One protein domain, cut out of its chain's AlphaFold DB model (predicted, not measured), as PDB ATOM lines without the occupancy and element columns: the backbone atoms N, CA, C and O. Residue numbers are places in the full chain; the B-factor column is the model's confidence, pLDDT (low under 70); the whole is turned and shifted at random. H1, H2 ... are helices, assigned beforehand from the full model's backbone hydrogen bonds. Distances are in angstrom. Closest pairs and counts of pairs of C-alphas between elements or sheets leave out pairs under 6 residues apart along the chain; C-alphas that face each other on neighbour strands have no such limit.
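Overview. This is residues 236 to 322 of the 532 residues of the protein "RNA-dependent RNA polymerase" of Phytophthora nicotianae (UniProt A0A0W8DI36). The longest helix, H5, and the long helix H2 run side by side in opposite ways, shifted along their length so that each meets the other with a part of itself; H3 turns a corner from the last residues of H2 and crosses over H5, and H4 folds back beside H3 at one end of the rod. At the other end lies the tiny H1, joined to H2 by a tight link of 4 residues; residues 239 to 245, of which 239 belongs to H1 and 244 to 245 belong to H2, stand free. The printed part has 87 residues with five named helices, H1 to H5 in chain order, and no named strand; the class is all helix. It is loose, with a radius of gyration of the C-alphas of 16.1 A, and a rod spanning 53 by 23 by 17 A.

Arrangement. Start with H5, residues 299 to 319. Its residues 309 to 316 touch residues 251 to 258 of H2, residues 244 to 261, at a shallow tilt of 7 degrees, opposite ways; the closest C-alphas are those of Leu 258 and Tyr 309, 6.8 A apart. Look next at residues 304 to 308 of H5, which touch H3, residues 265 to 275, at a steep tilt of 61 degrees, the same way; the closest C-alphas, of Ala 268 and Ala 305, are 6.0 A apart. H2 and H3 touch only at the corner by their link, through residues 260 to 261 of H2, with the C-alphas of Leu 261 and Gly 267 closest at 4.0 A; they run opposite ways at a steep tilt of 68 degrees, only just short of about perpendicular. H4, residues 278 to 290, is close to H3 but not clearly touching, at a shallow tilt of 14 degrees, opposite ways, with the C-alphas of Lys 273 and Ile 281 closest at 5.9 A. H4 and H5 are apart, and so are H4 and H2. H1, residues 236 to 239, is close to H2 but not clearly touching: the C-alphas of Asn 238 and Glu 244 are closest at 6.6 A. In H2, H3 and H5 every O i to N i+4 pair is within hydrogen-bond range, in H4 8 of 9 are, and H1 is too short for such a pair.

Along the chain. Find C-alpha 299 at (-5.279, -21.574, -1.046); from there H5 runs 29.5 A to C-alpha 319 at (-2.209, -50.674, -4.514). H2 runs 26.3 A from C-alpha 244 at (-15.484, -59.777, -2.667). H4 measures 17.1 A, H3 15.6 A and H1 5.0 A from first to last C-alpha.

Size, cuts and confidence. The two C-alphas farthest apart are those of Asp 239 and Leu 291, at 53.7 A. The printed part has no cut. The links H1 to H2, H2 to H3 and H3 to H4 are tight, and H4 to H5 is short, with 8 residues. Mean pLDDT of the printed part is 87.1, and no printed residue is under 70.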
ATOM      1  N   ILE A 236      -5.636 -63.730  -1.656       90.69
ATOM      2  CA  ILE A 236      -5.550 -64.942  -0.839       90.69
ATOM      3  C   ILE A 236      -6.772 -65.078   0.075       90.69
ATOM      4  O   ILE A 236      -7.327 -66.164   0.169       90.69
ATOM      5  N   LEU A 237      -7.238 -63.998   0.702       93.31
ATOM      6  CA  LEU A 237      -8.448 -64.027   1.527       93.31
ATOM      7  C   LEU A 237      -9.694 -64.388   0.701       93.31
ATOM      8  O   LEU A 237     -10.533 -65.140   1.187       93.31
ATOM      9  N   ASN A 238      -9.785 -63.922  -0.551       91.69
ATOM     10  CA  ASN A 238     -10.850 -64.326  -1.474       91.69
ATOM     11  C   ASN A 238     -10.805 -65.833  -1.786       91.69
ATOM     12  O   ASN A 238     -11.829 -66.507  -1.739       91.69
ATOM     13  N   ASP A 239      -9.612 -66.385  -2.044       89.00
ATOM     14  CA  ASP A 239      -9.414 -67.829  -2.274       89.00
ATOM     15  C   ASP A 239      -9.768 -68.667  -1.033       89.00
ATOM     16  O   ASP A 239     -10.350 -69.745  -1.137       89.00
ATOM     17  N   LEU A 240      -9.505 -68.122   0.157       92.69
ATOM     18  CA  LEU A 240      -9.908 -68.700   1.438       92.69
ATOM     19  C   LEU A 240     -11.406 -68.512   1.752       92.69
ATOM     20  O   LEU A 240     -11.854 -68.923   2.820       92.69
ATOM     21  N   GLY A 241     -12.190 -67.929   0.837       91.56
ATOM     22  CA  GLY A 241     -13.650 -67.864   0.908       91.56
ATOM     23  C   GLY A 241     -14.244 -66.576   1.484       91.56
ATOM     24  O   GLY A 241     -15.447 -66.545   1.739       91.56
ATOM     25  N   ILE A 242     -13.448 -65.522   1.689       94.19
ATOM     26  CA  ILE A 242     -13.975 -64.195   2.041       94.19
ATOM     27  C   ILE A 242     -14.590 -63.550   0.794       94.19
ATOM     28  O   ILE A 242     -13.906 -63.391  -0.210       94.19
ATOM     29  N   ASN A 243     -15.870 -63.170   0.856       92.69
ATOM     30  CA  ASN A 243     -16.584 -62.598  -0.289       92.69
ATOM     31  C   ASN A 243     -15.979 -61.245  -0.716       92.69
ATOM     32  O   ASN A 243     -15.669 -60.399   0.124       92.69
ATOM     33  N   GLU A 244     -15.876 -61.033  -2.029       89.50
ATOM     34  CA  GLU A 244     -15.484 -59.777  -2.667       89.50
ATOM     35  C   GLU A 244     -16.255 -58.557  -2.139       89.50
ATOM     36  O   GLU A 244     -15.652 -57.499  -1.946       89.50
ATOM     37  N   ASP A 245     -17.544 -58.725  -1.820       92.81
ATOM     38  CA  ASP A 245     -18.404 -57.681  -1.251       92.81
ATOM     39  C   ASP A 245     -17.810 -57.077   0.031       92.81
ATOM     40  O   ASP A 245     -17.851 -55.864   0.215       92.81
ATOM     41  N   VAL A 246     -17.156 -57.888   0.873       93.06
ATOM     42  CA  VAL A 246     -16.503 -57.412   2.105       93.06
ATOM     43  C   VAL A 246     -15.388 -56.418   1.781       93.06
ATOM     44  O   VAL A 246     -15.270 -55.377   2.427       93.06
ATOM     45  N   PHE A 247     -14.557 -56.710   0.777       90.25
ATOM     46  CA  PHE A 247     -13.469 -55.807   0.396       90.25
ATOM     47  C   PHE A 247     -14.002 -54.525  -0.244       90.25
ATOM     48  O   PHE A 247     -13.419 -53.459  -0.041       90.25
ATOM     49  N   MET A 248     -15.099 -54.624  -1.000       88.75
ATOM     50  CA  MET A 248     -15.771 -53.473  -1.604       88.75
ATOM     51  C   MET A 248     -16.405 -52.573  -0.540       88.75
ATOM     52  O   MET A 248     -16.218 -51.359  -0.592       88.75
ATOM     53  N   GLU A 249     -17.073 -53.151   0.461       91.50
ATOM     54  CA  GLU A 249     -17.616 -52.427   1.616       91.50
ATOM     55  C   GLU A 249     -16.512 -51.701   2.384       91.50
ATOM     56  O   GLU A 249     -16.597 -50.493   2.580       91.50
ATOM     57  N   MET A 250     -15.426 -52.394   2.738       90.56
ATOM     58  CA  MET A 250     -14.287 -51.776   3.430       90.56
ATOM     59  C   MET A 250     -13.627 -50.662   2.606       90.56
ATOM     60  O   MET A 250     -13.138 -49.672   3.155       90.56
ATOM     61  N   GLN A 251     -13.578 -50.818   1.281       88.38
ATOM     62  CA  GLN A 251     -13.077 -49.773   0.398       88.38
ATOM     63  C   GLN A 251     -14.005 -48.553   0.400       88.38
ATOM     64  O   GLN A 251     -13.499 -47.436   0.489       88.38
ATOM     65  N   GLU A 252     -15.324 -48.737   0.310       88.38
ATOM     66  CA  GLU A 252     -16.275 -47.620   0.333       88.38
ATOM     67  C   GLU A 252     -16.315 -46.938   1.708       88.38
ATOM     68  O   GLU A 252     -16.323 -45.711   1.748       88.38
ATOM     69  N   GLU A 253     -16.242 -47.692   2.813       89.19
ATOM     70  CA  GLU A 253     -16.069 -47.161   4.178       89.19
ATOM     71  C   GLU A 253     -14.867 -46.204   4.216       89.19
ATOM     72  O   GLU A 253     -15.013 -45.017   4.511       89.19
ATOM     73  N   PHE A 254     -13.693 -46.674   3.777       85.38
ATOM     74  CA  PHE A 254     -12.487 -45.851   3.750       85.38
ATOM     75  C   PHE A 254     -12.595 -44.636   2.813       85.38
ATOM     76  O   PHE A 254     -12.107 -43.552   3.137       85.38
ATOM     77  N   LEU A 255     -13.198 -44.789   1.630       85.12
ATOM     78  CA  LEU A 255     -13.379 -43.676   0.693       85.12
ATOM     79  C   LEU A 255     -14.368 -42.635   1.226       85.12
ATOM     80  O   LEU A 255     -14.179 -41.443   0.979       85.12
ATOM     81  N   SER A 256     -15.401 -43.067   1.946       87.88
ATOM     82  CA  SER A 256     -16.359 -42.194   2.619       87.88
ATOM     83  C   SER A 256     -15.666 -41.374   3.706       87.88
ATOM     84  O   SER A 256     -15.761 -40.142   3.695       87.88
ATOM     85  N   ASP A 257     -14.866 -42.028   4.553       83.62
ATOM     86  CA  ASP A 257     -14.061 -41.362   5.579       83.62
ATOM     87  C   ASP A 257     -13.109 -40.350   4.940       83.62
ATOM     88  O   ASP A 257     -13.105 -39.174   5.306       83.62
ATOM     89  N   LEU A 258     -12.387 -40.752   3.891       83.31
ATOM     90  CA  LEU A 258     -11.478 -39.876   3.155       83.31
ATOM     91  C   LEU A 258     -12.193 -38.639   2.568       83.31
ATOM     92  O   LEU A 258     -11.648 -37.535   2.601       83.31
ATOM     93  N   ARG A 259     -13.412 -38.798   2.027       85.38
ATOM     94  CA  ARG A 259     -14.227 -37.683   1.503       85.38
ATOM     95  C   ARG A 259     -14.667 -36.738   2.618       85.38
ATOM     96  O   ARG A 259     -14.668 -35.525   2.406       85.38
ATOM     97  N   SER A 260     -15.016 -37.274   3.788       84.50
ATOM     98  CA  SER A 260     -15.439 -36.478   4.946       84.50
ATOM     99  C   SER A 260     -14.336 -35.524   5.426       84.50
ATOM    100  O   SER A 260     -14.620 -34.384   5.799       84.50
ATOM    101  N   LEU A 261     -13.068 -35.940   5.305       80.88
ATOM    102  CA  LEU A 261     -11.916 -35.143   5.724       80.88
ATOM    103  C   LEU A 261     -11.774 -33.856   4.908       80.88
ATOM    104  O   LEU A 261     -11.442 -32.820   5.461       80.88
ATOM    105  N   ILE A 262     -12.078 -33.866   3.609       84.88
ATOM    106  CA  ILE A 262     -12.021 -32.646   2.780       84.88
ATOM    107  C   ILE A 262     -13.352 -31.881   2.722       84.88
ATOM    108  O   ILE A 262     -13.435 -30.856   2.044       84.88
ATOM    109  N   ALA A 263     -14.392 -32.370   3.402       87.50
ATOM    110  CA  ALA A 263     -15.716 -31.751   3.425       87.50
ATOM    111  C   ALA A 263     -15.867 -30.680   4.521       87.50
ATOM    112  O   ALA A 263     -16.814 -29.896   4.479       87.50
ATOM    113  N   SER A 264     -14.951 -30.635   5.493       90.50
ATOM    114  CA  SER A 264     -14.963 -29.673   6.599       90.50
ATOM    115  C   SER A 264     -13.550 -29.214   6.962       90.50
ATOM    116  O   SER A 264     -12.581 -29.938   6.739       90.50
ATOM    117  N   ASP A 265     -13.427 -28.015   7.535       89.25
ATOM    118  CA  ASP A 265     -12.139 -27.513   8.029       89.25
ATOM    119  C   ASP A 265     -11.569 -28.393   9.148       89.25
ATOM    120  O   ASP A 265     -10.368 -28.645   9.164       89.25
ATOM    121  N   ASP A 266     -12.417 -28.903  10.045       87.25
ATOM    122  CA  ASP A 266     -11.980 -29.761  11.152       87.25
ATOM    123  C   ASP A 266     -11.440 -31.106  10.648       87.25
ATOM    124  O   ASP A 266     -10.382 -31.557  11.091       87.25
ATOM    125  N   GLY A 267     -12.110 -31.714   9.661       87.88
ATOM    126  CA  GLY A 267     -11.618 -32.923   8.999       87.88
ATOM    127  C   GLY A 267     -10.290 -32.686   8.277       87.88
ATOM    128  O   GLY A 267      -9.362 -33.491   8.387       87.88
ATOM    129  N   ALA A 268     -10.152 -31.547   7.594       88.38
ATOM    130  CA  ALA A 268      -8.942 -31.227   6.845       88.38
ATOM    131  C   ALA A 268      -7.772 -30.944   7.797       88.38
ATOM    132  O   ALA A 268      -6.644 -31.371   7.550       88.38
ATOM    133  N   TYR A 269      -8.049 -30.273   8.916       88.62
ATOM    134  CA  TYR A 269      -7.098 -30.062  10.002       88.62
ATOM    135  C   TYR A 269      -6.613 -31.386  10.594       88.62
ATOM    136  O   TYR A 269      -5.405 -31.589  10.735       88.62
ATOM    137  N   PHE A 270      -7.541 -32.292  10.911       84.25
ATOM    138  CA  PHE A 270      -7.225 -33.605  11.463       84.25
ATOM    139  C   PHE A 270      -6.302 -34.396  10.531       84.25
ATOM    140  O   PHE A 270      -5.276 -34.928  10.958       84.25
ATOM    141  N   GLU A 271      -6.603 -34.393   9.234       83.31
ATOM    142  CA  GLU A 271      -5.810 -35.112   8.240       83.31
ATOM    143  C   GLU A 271      -4.407 -34.517   8.063       83.31
ATOM    144  O   GLU A 271      -3.415 -35.247   7.978       83.31
ATOM    145  N   LEU A 272      -4.293 -33.186   8.057       85.88
ATOM    146  CA  LEU A 272      -2.993 -32.516   8.044       85.88
ATOM    147  C   LEU A 272      -2.178 -32.935   9.272       85.88
ATOM    148  O   LEU A 272      -1.022 -33.340   9.121       85.88
ATOM    149  N   LYS A 273      -2.799 -32.914  10.460       84.25
ATOM    150  CA  LYS A 273      -2.199 -33.328  11.737       84.25
ATOM    151  C   LYS A 273      -1.688 -34.766  11.724       84.25
ATOM    152  O   LYS A 273      -0.621 -35.021  12.279       84.25
ATOM    153  N   ALA A 274      -2.402 -35.677  11.072       78.44
ATOM    154  CA  ALA A 274      -2.020 -37.083  10.988       78.44
ATOM    155  C   ALA A 274      -0.798 -37.344  10.085       78.44
ATOM    156  O   ALA A 274      -0.140 -38.374  10.227       78.44
ATOM    157  N   VAL A 275      -0.491 -36.448   9.140       81.75
ATOM    158  CA  VAL A 275       0.525 -36.692   8.099       81.75
ATOM    159  C   VAL A 275       1.762 -35.810   8.248       81.75
ATOM    160  O   VAL A 275       2.870 -36.241   7.917       81.75
ATOM    161  N   LEU A 276       1.602 -34.567   8.701       84.12
ATOM    162  CA  LEU A 276       2.696 -33.603   8.703       84.12
ATOM    163  C   LEU A 276       3.567 -33.709   9.967       84.12
ATOM    164  O   LEU A 276       3.088 -34.080  11.038       84.12
ATOM    165  N   PRO A 277       4.857 -33.332   9.877       82.88
ATOM    166  CA  PRO A 277       5.746 -33.322  11.032       82.88
ATOM    167  C   PRO A 277       5.234 -32.414  12.163       82.88
ATOM    168  O   PRO A 277       4.686 -31.345  11.874       82.88
ATOM    169  N   PRO A 278       5.519 -32.736  13.442       80.31
ATOM    170  CA  PRO A 278       5.080 -31.931  14.587       80.31
ATOM    171  C   PRO A 278       5.462 -30.446  14.501       80.31
ATOM    172  O   PRO A 278       4.697 -29.580  14.918       80.31
ATOM    173  N   SER A 279       6.624 -30.132  13.915       84.81
ATOM    174  CA  SER A 279       7.079 -28.752  13.711       84.81
ATOM    175  C   SER A 279       6.199 -27.960  12.742       84.81
ATOM    176  O   SER A 279       6.017 -26.763  12.931       84.81
ATOM    177  N   VAL A 280       5.645 -28.612  11.717       87.44
ATOM    178  CA  VAL A 280       4.734 -27.995  10.741       87.44
ATOM    179  C   VAL A 280       3.338 -27.864  11.343       87.44
ATOM    180  O   VAL A 280       2.714 -26.812  11.221       87.44
ATOM    181  N   ILE A 281       2.882 -28.897  12.056       87.75
ATOM    182  CA  ILE A 281       1.591 -28.883  12.751       87.75
ATOM    183  C   ILE A 281       1.501 -27.766  13.771       87.75
ATOM    184  O   ILE A 281       0.475 -27.104  13.834       87.75
ATOM    185  N   TRP A 282       2.581 -27.477  14.491       88.81
ATOM    186  CA  TRP A 282       2.592 -26.350  15.414       88.81
ATOM    187  C   TRP A 282       2.245 -25.011  14.734       88.81
ATOM    188  O   TRP A 282       1.479 -24.222  15.284       88.81
ATOM    189  N   TRP A 283       2.749 -24.758  13.519       89.38
ATOM    190  CA  TRP A 283       2.400 -23.549  12.764       89.38
ATOM    191  C   TRP A 283       0.952 -23.569  12.277       89.38
ATOM    192  O   TRP A 283       0.269 -22.549  12.362       89.38
ATOM    193  N   ILE A 284       0.466 -24.722  11.813       89.06
ATOM    194  CA  ILE A 284      -0.933 -24.887  11.398       89.06
ATOM    195  C   ILE A 284      -1.877 -24.666  12.589       89.06
ATOM    196  O   ILE A 284      -2.867 -23.958  12.443       89.06
ATOM    197  N   ASP A 285      -1.541 -25.155  13.783       89.00
ATOM    198  CA  ASP A 285      -2.294 -24.900  15.019       89.00
ATOM    199  C   ASP A 285      -2.410 -23.408  15.320       89.00
ATOM    200  O   ASP A 285      -3.480 -22.930  15.696       89.00
ATOM    201  N   VAL A 286      -1.322 -22.652  15.145       90.44
ATOM    202  CA  VAL A 286      -1.346 -21.196  15.324       90.44
ATOM    203  C   VAL A 286      -2.283 -20.545  14.304       90.44
ATOM    204  O   VAL A 286      -3.122 -19.734  14.699       90.44
ATOM    205  N   LEU A 287      -2.188 -20.912  13.024       91.19
ATOM    206  CA  LEU A 287      -3.051 -20.367  11.970       91.19
ATOM    207  C   LEU A 287      -4.533 -20.674  12.234       91.19
ATOM    208  O   LEU A 287      -5.364 -19.773  12.203       91.19
ATOM    209  N   VAL A 288      -4.860 -21.927  12.539       90.38
ATOM    210  CA  VAL A 288      -6.247 -22.401  12.647       90.38
ATOM    211  C   VAL A 288      -6.879 -22.005  13.979       90.38
ATOM    212  O   VAL A 288      -8.001 -21.509  13.998       90.38
ATOM    213  N   ARG A 289      -6.179 -22.193  15.107       87.44
ATOM    214  CA  ARG A 289      -6.767 -21.997  16.447       87.44
ATOM    215  C   ARG A 289      -6.586 -20.591  17.004       87.44
ATOM    216  O   ARG A 289      -7.425 -20.154  17.780       87.44
ATOM    217  N   LYS A 290      -5.483 -19.901  16.680       88.44
ATOM    218  CA  LYS A 290      -5.230 -18.539  17.198       88.44
ATOM    219  C   LYS A 290      -5.635 -17.446  16.224       88.44
ATOM    220  O   LYS A 290      -6.052 -16.385  16.669       88.44
ATOM    221  N   LEU A 291      -5.452 -17.684  14.928       91.81
ATOM    222  CA  LEU A 291      -5.761 -16.711  13.877       91.81
ATOM    223  C   LEU A 291      -7.054 -17.043  13.117       91.81
ATOM    224  O   LEU A 291      -7.411 -16.306  12.205       91.81
ATOM    225  N   GLU A 292      -7.740 -18.127  13.496       90.44
ATOM    226  CA  GLU A 292      -9.038 -18.550  12.949       90.44
ATOM    227  C   GLU A 292      -9.046 -18.734  11.419       90.44
ATOM    228  O   GLU A 292     -10.079 -18.603  10.758       90.44
ATOM    229  N   VAL A 293      -7.887 -19.069  10.838       92.25
ATOM    230  CA  VAL A 293      -7.758 -19.346   9.404       92.25
ATOM    231  C   VAL A 293      -8.521 -20.623   9.063       92.25
ATOM    232  O   VAL A 293      -8.271 -21.690   9.624       92.25
ATOM    233  N   LYS A 294      -9.434 -20.518   8.095       93.25
ATOM    234  CA  LYS A 294     -10.158 -21.657   7.525       93.25
ATOM    235  C   LYS A 294      -9.270 -22.365   6.502       93.25
ATOM    236  O   LYS A 294      -8.899 -21.776   5.489       93.25
ATOM    237  N   ILE A 295      -8.938 -23.624   6.768       91.19
ATOM    238  CA  ILE A 295      -8.064 -24.476   5.949       91.19
ATOM    239  C   ILE A 295      -8.569 -24.592   4.519       91.19
ATOM    240  O   ILE A 295      -7.788 -24.471   3.583       91.19
ATOM    241  N   LEU A 296      -9.865 -24.837   4.339       91.50
ATOM    242  CA  LEU A 296     -10.451 -25.056   3.020       91.50
ATOM    243  C   LEU A 296     -10.582 -23.761   2.211       91.50
ATOM    244  O   LEU A 296     -10.631 -23.834   0.980       91.50
ATOM    245  N   ALA A 297     -10.624 -22.605   2.886       92.25
ATOM    246  CA  ALA A 297     -10.680 -21.285   2.261       92.25
ATOM    247  C   ALA A 297      -9.290 -20.731   1.907       92.25
ATOM    248  O   ALA A 297      -9.171 -19.973   0.946       92.25
ATOM    249  N   ASP A 298      -8.252 -21.101   2.661       93.81
ATOM    250  CA  ASP A 298      -6.870 -20.740   2.353       93.81
ATOM    251  C   ASP A 298      -6.321 -21.572   1.182       93.81
ATOM    252  O   ASP A 298      -6.418 -22.799   1.165       93.81
ATOM    253  N   GLU A 299      -5.725 -20.915   0.187       91.94
ATOM    254  CA  GLU A 299      -5.279 -21.574  -1.046       91.94
ATOM    255  C   GLU A 299      -4.175 -22.610  -0.790       91.94
ATOM    256  O   GLU A 299      -4.200 -23.709  -1.355       91.94
ATOM    257  N   TYR A 300      -3.224 -22.288   0.088       90.31
ATOM    258  CA  TYR A 300      -2.091 -23.157   0.379       90.31
ATOM    259  C   TYR A 300      -2.519 -24.366   1.216       90.31
ATOM    260  O   TYR A 300      -2.229 -25.508   0.845       90.31
ATOM    261  N   LEU A 301      -3.243 -24.137   2.315       90.19
ATOM    262  CA  LEU A 301      -3.700 -25.201   3.211       90.19
ATOM    263  C   LEU A 301      -4.714 -26.126   2.519       90.19
ATOM    264  O   LEU A 301      -4.610 -27.349   2.646       90.19
ATOM    265  N   SER A 302      -5.621 -25.574   1.710       91.19
ATOM    266  CA  SER A 302      -6.577 -26.344   0.906       91.19
ATOM    267  C   SER A 302      -5.868 -27.197  -0.150       91.19
ATOM    268  O   SER A 302      -6.195 -28.373  -0.330       91.19
ATOM    269  N   SER A 303      -4.845 -26.653  -0.820       90.75
ATOM    270  CA  SER A 303      -4.020 -27.409  -1.774       90.75
ATOM    271  C   SER A 303      -3.257 -28.554  -1.097       90.75
ATOM    272  O   SER A 303      -3.213 -29.675  -1.619       90.75
ATOM    273  N   LEU A 304      -2.715 -28.319   0.100       89.56
ATOM    274  CA  LEU A 304      -2.005 -29.335   0.873       89.56
ATOM    275  C   LEU A 304      -2.941 -30.473   1.311       89.56
ATOM    276  O   LEU A 304      -2.634 -31.642   1.065       89.56
ATOM    277  N   ALA A 305      -4.108 -30.142   1.871       88.56
ATOM    278  CA  ALA A 305      -5.122 -31.122   2.264       88.56
ATOM    279  C   ALA A 305      -5.608 -31.953   1.061       88.56
ATOM    280  O   ALA A 305      -5.635 -33.186   1.117       88.56
ATOM    281  N   ARG A 306      -5.897 -31.305  -0.077       89.56
ATOM    282  CA  ARG A 306      -6.276 -31.992  -1.327       89.56
ATOM    283  C   ARG A 306      -5.166 -32.895  -1.860       89.56
ATOM    284  O   ARG A 306      -5.453 -33.974  -2.372       89.56
ATOM    285  N   THR A 307      -3.904 -32.496  -1.732       89.62
ATOM    286  CA  THR A 307      -2.765 -33.319  -2.159       89.62
ATOM    287  C   THR A 307      -2.673 -34.607  -1.341       89.62
ATOM    288  O   THR A 307      -2.506 -35.685  -1.916       89.62
ATOM    289  N   ILE A 308      -2.842 -34.521  -0.017       85.31
ATOM    290  CA  ILE A 308      -2.874 -35.695   0.871       85.31
ATOM    291  C   ILE A 308      -4.054 -36.605   0.512       85.31
ATOM    292  O   ILE A 308      -3.862 -37.811   0.325       85.31
ATOM    293  N   TYR A 309      -5.241 -36.025   0.317       87.25
ATOM    294  CA  TYR A 309      -6.433 -36.737  -0.144       87.25
ATOM    295  C   TYR A 309      -6.170 -37.504  -1.450       87.25
ATOM    296  O   TYR A 309      -6.372 -38.718  -1.518       87.25
ATOM    297  N   HIS A 310      -5.645 -36.833  -2.481       86.38
ATOM    298  CA  HIS A 310      -5.346 -37.464  -3.770       86.38
ATOM    299  C   HIS A 310      -4.269 -38.549  -3.659       86.38
ATOM    300  O   HIS A 310      -4.375 -39.580  -4.323       86.38
ATOM    301  N   TYR A 311      -3.259 -38.356  -2.807       84.81
ATOM    302  CA  TYR A 311      -2.229 -39.360  -2.549       84.81
ATOM    303  C   TYR A 311      -2.807 -40.632  -1.913       84.81
ATOM    304  O   TYR A 311      -2.497 -41.742  -2.358       84.81
ATOM    305  N   ARG A 312      -3.668 -40.493  -0.896       81.25
ATOM    306  CA  ARG A 312      -4.332 -41.634  -0.249       81.25
ATOM    307  C   ARG A 312      -5.291 -42.333  -1.207       81.25
ATOM    308  O   ARG A 312      -5.182 -43.546  -1.368       81.25
ATOM    309  N   LEU A 313      -6.111 -41.575  -1.938       83.25
ATOM    310  CA  LEU A 313      -6.995 -42.107  -2.976       83.25
ATOM    311  C   LEU A 313      -6.218 -42.920  -4.023       83.25
ATOM    312  O   LEU A 313      -6.574 -44.059  -4.324       83.25
ATOM    313  N   ALA A 314      -5.117 -42.369  -4.545       81.75
ATOM    314  CA  ALA A 314      -4.281 -43.050  -5.528       81.75
ATOM    315  C   ALA A 314      -3.654 -44.332  -4.964       81.75
ATOM    316  O   ALA A 314      -3.612 -45.344  -5.662       81.75
ATOM    317  N   ASN A 315      -3.193 -44.336  -3.710       74.00
ATOM    318  CA  ASN A 315      -2.668 -45.546  -3.073       74.00
ATOM    319  C   ASN A 315      -3.742 -46.623  -2.884       74.00
ATOM    320  O   ASN A 315      -3.465 -47.798  -3.134       74.00
ATOM    321  N   THR A 316      -4.957 -46.247  -2.490       74.88
ATOM    322  CA  THR A 316      -6.075 -47.187  -2.348       74.88
ATOM    323  C   THR A 316      -6.430 -47.813  -3.686       74.88
ATOM    324  O   THR A 316      -6.467 -49.037  -3.787       74.88
ATOM    325  N   VAL A 317      -6.576 -47.006  -4.741       72.81
ATOM    326  CA  VAL A 317      -6.925 -47.495  -6.084       72.81
ATOM    327  C   VAL A 317      -5.787 -48.312  -6.708       72.81
ATOM    328  O   VAL A 317      -6.007 -49.412  -7.205       72.81
ATOM    329  N   MET A 318      -4.550 -47.810  -6.673       72.81
ATOM    330  CA  MET A 318      -3.430 -48.421  -7.404       72.81
ATOM    331  C   MET A 318      -2.797 -49.609  -6.673       72.81
ATOM    332  O   MET A 318      -2.174 -50.463  -7.307       72.81
ATOM    333  N   ARG A 319      -2.891 -49.658  -5.338       70.25
ATOM    334  CA  ARG A 319      -2.209 -50.674  -4.514       70.25
ATOM    335  C   ARG A 319      -3.157 -51.550  -3.703       70.25
ATOM    336  O   ARG A 319      -2.665 -52.462  -3.037       70.25
ATOM    337  N   ALA A 320      -4.469 -51.299  -3.771       74.06
ATOM    338  CA  ALA A 320      -5.467 -51.920  -2.899       74.06
ATOM    339  C   ALA A 320      -5.077 -51.793  -1.415       74.06
ATOM    340  O   ALA A 320      -5.231 -52.736  -0.645       74.06
ATOM    341  N   ARG A 321      -4.496 -50.643  -1.037       82.69
ATOM    342  CA  ARG A 321      -4.052 -50.360   0.333       82.69
ATOM    343  C   ARG A 321      -5.251 -49.905   1.169       82.69
ATOM    344  O   ARG A 321      -5.419 -48.712   1.395       82.69
ATOM    345  N   ILE A 322      -6.093 -50.854   1.566       88.19
ATOM    346  CA  ILE A 322      -7.307 -50.606   2.359       88.19
ATOM    347  C   ILE A 322      -6.940 -50.753   3.843       88.19
ATOM    348  O   ILE A 322      -6.411 -51.807   4.206       88.19
TER     349      ILE A 322